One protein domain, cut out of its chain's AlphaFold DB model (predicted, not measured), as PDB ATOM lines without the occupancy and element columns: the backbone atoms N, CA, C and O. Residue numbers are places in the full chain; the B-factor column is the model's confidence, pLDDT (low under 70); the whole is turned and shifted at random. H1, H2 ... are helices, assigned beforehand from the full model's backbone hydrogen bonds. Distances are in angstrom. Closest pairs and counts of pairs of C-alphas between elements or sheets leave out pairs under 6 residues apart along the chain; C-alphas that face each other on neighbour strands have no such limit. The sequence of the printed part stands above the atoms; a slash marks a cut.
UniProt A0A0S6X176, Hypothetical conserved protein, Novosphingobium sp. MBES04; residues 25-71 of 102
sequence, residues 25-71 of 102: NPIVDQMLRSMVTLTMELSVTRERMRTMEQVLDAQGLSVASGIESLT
ATOM      1  N   ASN A  25     137.141 136.974 141.758       81.31
ATOM      2  CA  ASN A  25     138.276 137.830 142.050       81.31
ATOM      3  C   ASN A  25     139.415 136.989 142.663       81.31
ATOM      4  O   ASN A  25     139.293 136.558 143.817       81.31
ATOM      5  N   PRO A  26     140.544 136.802 141.952       76.00
ATOM      6  CA  PRO A  26     141.650 135.968 142.423       76.00
ATOM      7  C   PRO A  26     142.298 136.497 143.711       76.00
ATOM      8  O   PRO A  26     142.812 135.712 144.506       76.00
ATOM      9  N   ILE A  27     142.244 137.812 143.964       78.56
ATOM     10  CA  ILE A  27     142.748 138.417 145.207       78.56
ATOM     11  C   ILE A  27     141.864 138.001 146.386       78.56
ATOM     12  O   ILE A  27     142.372 137.619 147.442       78.56
ATOM     13  N   VAL A  28     140.542 138.033 146.202       81.06
ATOM     14  CA  VAL A  28     139.576 137.656 147.246       81.06
ATOM     15  C   VAL A  28     139.649 136.156 147.533       81.06
ATOM     16  O   VAL A  28     139.637 135.761 148.699       81.06
ATOM     17  N   ASP A  29     139.804 135.321 146.502       78.94
ATOM     18  CA  ASP A  29     140.001 133.874 146.663       78.94
ATOM     19  C   ASP A  29     141.269 133.553 147.463       78.94
ATOM     20  O   ASP A  29     141.241 132.767 148.413       78.94
ATOM     21  N   GLN A  30     142.379 134.219 147.132       73.88
ATOM     22  CA  GLN A  30     143.644 134.042 147.837       73.88
ATOM     23  C   GLN A  30     143.550 134.503 149.296       73.88
ATOM     24  O   GLN A  30     144.070 133.832 150.188       73.88
ATOM     25  N   MET A  31     142.860 135.617 149.558       80.88
ATOM     26  CA  MET A  31     142.626 136.095 150.921       80.88
ATOM     27  C   MET A  31     141.796 135.088 151.725       80.88
ATOM     28  O   MET A  31     142.151 134.774 152.862       80.88
ATOM     29  N   LEU A  32     140.744 134.518 151.126       82.06
ATOM     30  CA  LEU A  32     139.939 133.471 151.752       82.06
ATOM     31  C   LEU A  32     140.775 132.228 152.081       82.06
ATOM     32  O   LEU A  32     140.705 131.731 153.205       82.06
ATOM     33  N   ARG A  33     141.620 131.757 151.156       77.62
ATOM     34  CA  ARG A  33     142.538 130.630 151.415       77.62
ATOM     35  C   ARG A  33     143.498 130.914 152.558       77.62
ATOM     36  O   ARG A  33     143.696 130.041 153.406       77.62
ATOM     37  N   SER A  34     144.078 132.112 152.596       77.00
ATOM     38  CA  SER A  34     144.961 132.532 153.685       77.00
ATOM     39  C   SER A  34     144.221 132.525 155.023       77.00
ATOM     40  O   SER A  34     144.725 131.953 155.984       77.00
ATOM     41  N   MET A  35     142.998 133.066 155.082       85.00
ATOM     42  CA  MET A  35     142.181 133.060 156.302       85.00
ATOM     43  C   MET A  35     141.830 131.643 156.767       85.00
ATOM     44  O   MET A  35     141.969 131.336 157.951       85.00
ATOM     45  N   VAL A  36     141.411 130.764 155.850       82.31
ATOM     46  CA  VAL A  36     141.100 129.361 156.172       82.31
ATOM     47  C   VAL A  36     142.346 128.643 156.691       82.31
ATOM     48  O   VAL A  36     142.281 127.983 157.724       82.31
ATOM     49  N   THR A  37     143.494 128.832 156.035       81.88
ATOM     50  CA  THR A  37     144.774 128.245 156.462       81.88
ATOM     51  C   THR A  37     145.165 128.725 157.858       81.88
ATOM     52  O   THR A  37     145.385 127.903 158.741       81.88
ATOM     53  N   LEU A  38     145.156 130.040 158.101       85.38
ATOM     54  CA  LEU A  38     145.459 130.612 159.417       85.38
ATOM     55  C   LEU A  38     144.496 130.114 160.503       85.38
ATOM     56  O   LEU A  38     144.918 129.853 161.627       85.38
ATOM     57  N   THR A  39     143.214 129.943 160.174       87.31
ATOM     58  CA  THR A  39     142.212 129.423 161.116       87.31
ATOM     59  C   THR A  39     142.490 127.966 161.487       87.31
ATOM     60  O   THR A  39     142.376 127.605 162.659       87.31
ATOM     61  N   MET A  40     142.892 127.135 160.520       84.50
ATOM     62  CA  MET A  40     143.283 125.744 160.781       84.50
ATOM     63  C   MET A  40     144.524 125.673 161.679       84.50
ATOM     64  O   MET A  40     144.495 124.985 162.699       84.50
ATOM     65  N   GLU A  41     145.571 126.439 161.365       88.69
ATOM     66  CA  GLU A  41     146.792 126.498 162.185       88.69
ATOM     67  C   GLU A  41     146.508 127.009 163.611       88.69
ATOM     68  O   GLU A  41     147.027 126.475 164.598       88.69
ATOM     69  N   LEU A  42     145.618 128.001 163.752       92.00
ATOM     70  CA  LEU A  42     145.174 128.494 165.057       92.00
ATOM     71  C   LEU A  42     144.408 127.421 165.842       92.00
ATOM     72  O   LEU A  42     144.592 127.310 167.055       92.00
ATOM     73  N   SER A  43     143.566 126.629 165.174       92.56
ATOM     74  CA  SER A  43     142.829 125.528 165.805       92.56
ATOM     75  C   SER A  43     143.783 124.486 166.387       92.56
ATOM     76  O   SER A  43     143.677 124.155 167.568       92.56
ATOM     77  N   VAL A  44     144.763 124.036 165.595       94.94
ATOM     78  CA  VAL A  44     145.791 123.077 166.039       94.94
ATOM     79  C   VAL A  44     146.613 123.653 167.193       94.94
ATOM     80  O   VAL A  44     146.873 122.969 168.183       94.94
ATOM     81  N   THR A  45     146.981 124.934 167.115       94.25
ATOM     82  CA  THR A  45     147.725 125.613 168.187       94.25
ATOM     83  C   THR A  45     146.926 125.650 169.493       94.25
ATOM     84  O   THR A  45     147.472 125.344 170.552       94.25
ATOM     85  N   ARG A  46     145.625 125.970 169.438       95.12
ATOM     86  CA  ARG A  46     144.736 125.971 170.614       95.12
ATOM     87  C   ARG A  46     144.589 124.587 171.233       95.12
ATOM     88  O   ARG A  46     144.659 124.460 172.453       95.12
ATOM     89  N   GLU A  47     144.424 123.559 170.409       97.44
ATOM     90  CA  GLU A  47     144.354 122.174 170.879       97.44
ATOM     91  C   GLU A  47     145.661 121.744 171.555       97.44
ATOM     92  O   GLU A  47     145.648 121.148 172.637       97.44
ATOM     93  N   ARG A  48     146.805 122.124 170.976       96.88
ATOM     94  CA  ARG A  48     148.117 121.847 171.562       96.88
ATOM     95  C   ARG A  48     148.327 122.571 172.893       96.88
ATOM     96  O   ARG A  48     148.816 121.941 173.825       96.88
ATOM     97  N   MET A  49     147.925 123.840 173.012       95.12
ATOM     98  CA  MET A  49     147.975 124.575 174.288       95.12
ATOM     99  C   MET A  49     147.124 123.892 175.363       95.12
ATOM    100  O   MET A  49     147.625 123.624 176.450       95.12
ATOM    101  N   ARG A  50     145.886 123.500 175.035       94.44
ATOM    102  CA  ARG A  50     145.020 122.751 175.959       94.44
ATOM    103  C   ARG A  50     145.641 121.418 176.380       94.44
ATOM    104  O   ARG A  50     145.553 121.027 177.539       94.44
ATOM    105  N   THR A  51     146.272 120.714 175.445       96.25
ATOM    106  CA  THR A  51     146.967 119.455 175.738       96.25
ATOM    107  C   THR A  51     148.148 119.690 176.681       96.25
ATOM    108  O   THR A  51     148.348 118.920 177.616       96.25
ATOM    109  N   MET A  52     148.912 120.768 176.477       96.06
ATOM    110  CA  MET A  52     149.995 121.160 177.383       96.06
ATOM    111  C   MET A  52     149.474 121.471 178.790       96.06
ATOM    112  O   MET A  52     150.056 120.978 179.750       96.06
ATOM    113  N   GLU A  53     148.370 122.216 178.914       94.00
ATOM    114  CA  GLU A  53     147.711 122.479 180.203       94.00
ATOM    115  C   GLU A  53     147.355 121.171 180.920       94.00
ATOM    116  O   GLU A  53     147.772 120.957 182.053       94.00
ATOM    117  N   GLN A  54     146.692 120.239 180.226       93.81
ATOM    118  CA  GLN A  54     146.318 118.936 180.793       93.81
ATOM    119  C   GLN A  54     147.529 118.103 181.237       93.81
ATOM    120  O   GLN A  54     147.491 117.456 182.285       93.81
ATOM    121  N   VAL A  55     148.607 118.103 180.447       96.38
ATOM    122  CA  VAL A  55     149.846 117.373 180.763       96.38
ATOM    123  C   VAL A  55     150.554 117.964 181.984       96.38
ATOM    124  O   VAL A  55     151.139 117.214 182.768       96.38
ATOM    125  N   LEU A  56     150.528 119.286 182.147       95.44
ATOM    126  CA  LEU A  56     151.130 119.979 183.287       95.44
ATOM    127  C   LEU A  56     150.279 119.820 184.556       95.44
ATOM    128  O   LEU A  56     150.825 119.495 185.611       95.44
ATOM    129  N   ASP A  57     148.954 119.923 184.443       93.56
ATOM    130  CA  ASP A  57     148.028 119.679 185.554       93.56
ATOM    131  C   ASP A  57     148.163 118.241 186.082       93.56
ATOM    132  O   ASP A  57     148.203 118.018 187.294       93.56
ATOM    133  N   ALA A  58     148.330 117.256 185.190       94.25
ATOM    134  CA  ALA A  58     148.592 115.863 185.569       94.25
ATOM    135  C   ALA A  58     149.916 115.673 186.340       94.25
ATOM    136  O   ALA A  58     150.070 114.693 187.067       94.25
ATOM    137  N   GLN A  59     150.859 116.610 186.208       95.88
ATOM    138  CA  GLN A  59     152.114 116.652 186.970       95.88
ATOM    139  C   GLN A  59     152.000 117.482 188.261       95.88
ATOM    140  O   GLN A  59     153.000 117.709 188.940       95.88
ATOM    141  N   GLY A  60     150.793 117.930 188.620       93.69
ATOM    142  CA  GLY A  60     150.534 118.736 189.813       93.69
ATOM    143  C   GLY A  60     150.840 120.227 189.644       93.69
ATOM    144  O   GLY A  60     150.803 120.967 190.626       93.69
ATOM    145  N   LEU A  61     151.131 120.686 188.424       93.25
ATOM    146  CA  LEU A  61     151.321 122.102 188.122       93.25
ATOM    147  C   LEU A  61     149.977 122.698 187.712       93.25
ATOM    148  O   LEU A  61     149.550 122.486 186.588       93.25
ATOM    149  N   SER A  62     149.328 123.452 188.605       89.12
ATOM    150  CA  SER A  62     148.066 124.139 188.287       89.12
ATOM    151  C   SER A  62     148.307 125.272 187.288       89.12
ATOM    152  O   SER A  62     148.651 126.395 187.674       89.12
ATOM    153  N   VAL A  63     148.140 124.983 185.996       88.75
ATOM    154  CA  VAL A  63     148.433 125.959 184.934       88.75
ATOM    155  C   VAL A  63     147.442 127.113 184.968       88.75
ATOM    156  O   VAL A  63     147.851 128.263 184.835       88.75
ATOM    157  N   ALA A  64     146.165 126.832 185.235       85.38
ATOM    158  CA  ALA A  64     145.136 127.863 185.367       85.38
ATOM    159  C   ALA A  64     145.487 128.881 186.467       85.38
ATOM    160  O   ALA A  64     145.450 130.085 186.230       85.38
ATOM    161  N   SER A  65     145.907 128.407 187.647       86.69
ATOM    162  CA  SER A  65     146.356 129.304 188.718       86.69
ATOM    163  C   SER A  65     147.635 130.050 188.336       86.69
ATOM    164  O   SER A  65     147.780 131.221 188.681       86.69
ATOM    165  N   GLY A  66     148.555 129.380 187.635       90.81
ATOM    166  CA  GLY A  66     149.792 129.982 187.150       90.81
ATOM    167  C   GLY A  66     149.535 131.150 186.197       90.81
ATOM    168  O   GLY A  66     150.129 132.208 186.381       90.81
ATOM    169  N   ILE A  67     148.610 130.987 185.245       88.69
ATOM    170  CA  ILE A  67     148.226 132.021 184.272       88.69
ATOM    171  C   ILE A  67     147.661 133.259 184.975       88.69
ATOM    172  O   ILE A  67     148.127 134.361 184.702       88.69
ATOM    173  N   GLU A  68     146.712 133.092 185.898       89.69
ATOM    174  CA  GLU A  68     146.087 134.225 186.606       89.69
ATOM    175  C   GLU A  68     147.076 134.982 187.504       89.69
ATOM    176  O   GLU A  68     146.950 136.185 187.719       89.69
ATOM    177  N   SER A  69     148.089 134.283 188.024       92.19
ATOM    178  CA  SER A  69     149.141 134.885 188.852       92.19
ATOM    179  C   SER A  69     150.325 135.440 188.054       92.19
ATOM    180  O   SER A  69     151.220 136.060 188.637       92.19
ATOM    181  N   LEU A  70     150.365 135.206 186.737       92.31
ATOM    182  CA  LEU A  70     151.510 135.555 185.910       92.31
ATOM    183  C   LEU A  70     151.662 137.073 185.836       92.31
ATOM    184  O   LEU A  70     150.898 137.770 185.172       92.31
ATOM    185  N   THR A  71     152.717 137.574 186.468       93.00
ATOM    186  CA  THR A  71     153.172 138.952 186.298       93.00
ATOM    187  C   THR A  71     154.395 138.931 185.402       93.00
ATOM    188  O   THR A  71     155.413 138.345 185.762       93.00
TER     189      THR A  71
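What this domain is: This is residues 25 to 71 of the 102 residues of the protein "Hypothetical conserved protein" of Novosphingobium sp. MBES04 (UniProt A0A0S6X176). One long, nearly straight helix, H1, makes the length of the domain, and a much shorter helix, H2, turns off at its far end to make the foot of an L. The corner of the L is formed by the last turns of H1, the link of residues 58 to 62 and the beginning of H2; residues 25 to 51 and 65 to 71 stick out from it as the long and the short arm. The printed part has 47 residues with two named helices, H1 then H2, and no named strand; the class is all helix. It is extended, with a radius of gyration of the C-alphas of 16.9 A and spans of 52 by 23 by 8 A.

Where its parts are: After Asn 25, H1 takes residues 26 to 57, from C-alpha 26 at (141.650, 135.968, 142.423) to C-alpha 57 at (148.028, 119.679, 185.554), and is 46.5 A long. H2 takes residues 63 to 69, is 9.8 A long and ends with C-alpha 69 at (149.141, 134.885, 188.852). Residues 70 and 71 follow it.

How they stand to each other: H1 touches H2 with its residues 53 to 57 alone. The closest C-alphas of the two are those of Glu 53 and Val 63, 5.9 A apart. Their lines are about perpendicular, at 83 degrees, and their centres are 23.2 A apart. In both H1 and H2, every O i to N i+4 pair is within hydrogen-bond range.

The domain as a whole: The outline is a rod. The two C-alphas farthest apart are those of Asn 25 and Gly 60, at 52.9 A. The printed part has no cut, and the link from H1 to H2 is tight, with 5 residues. The mean pLDDT of the printed part is 88.8, and no printed residue is under 70.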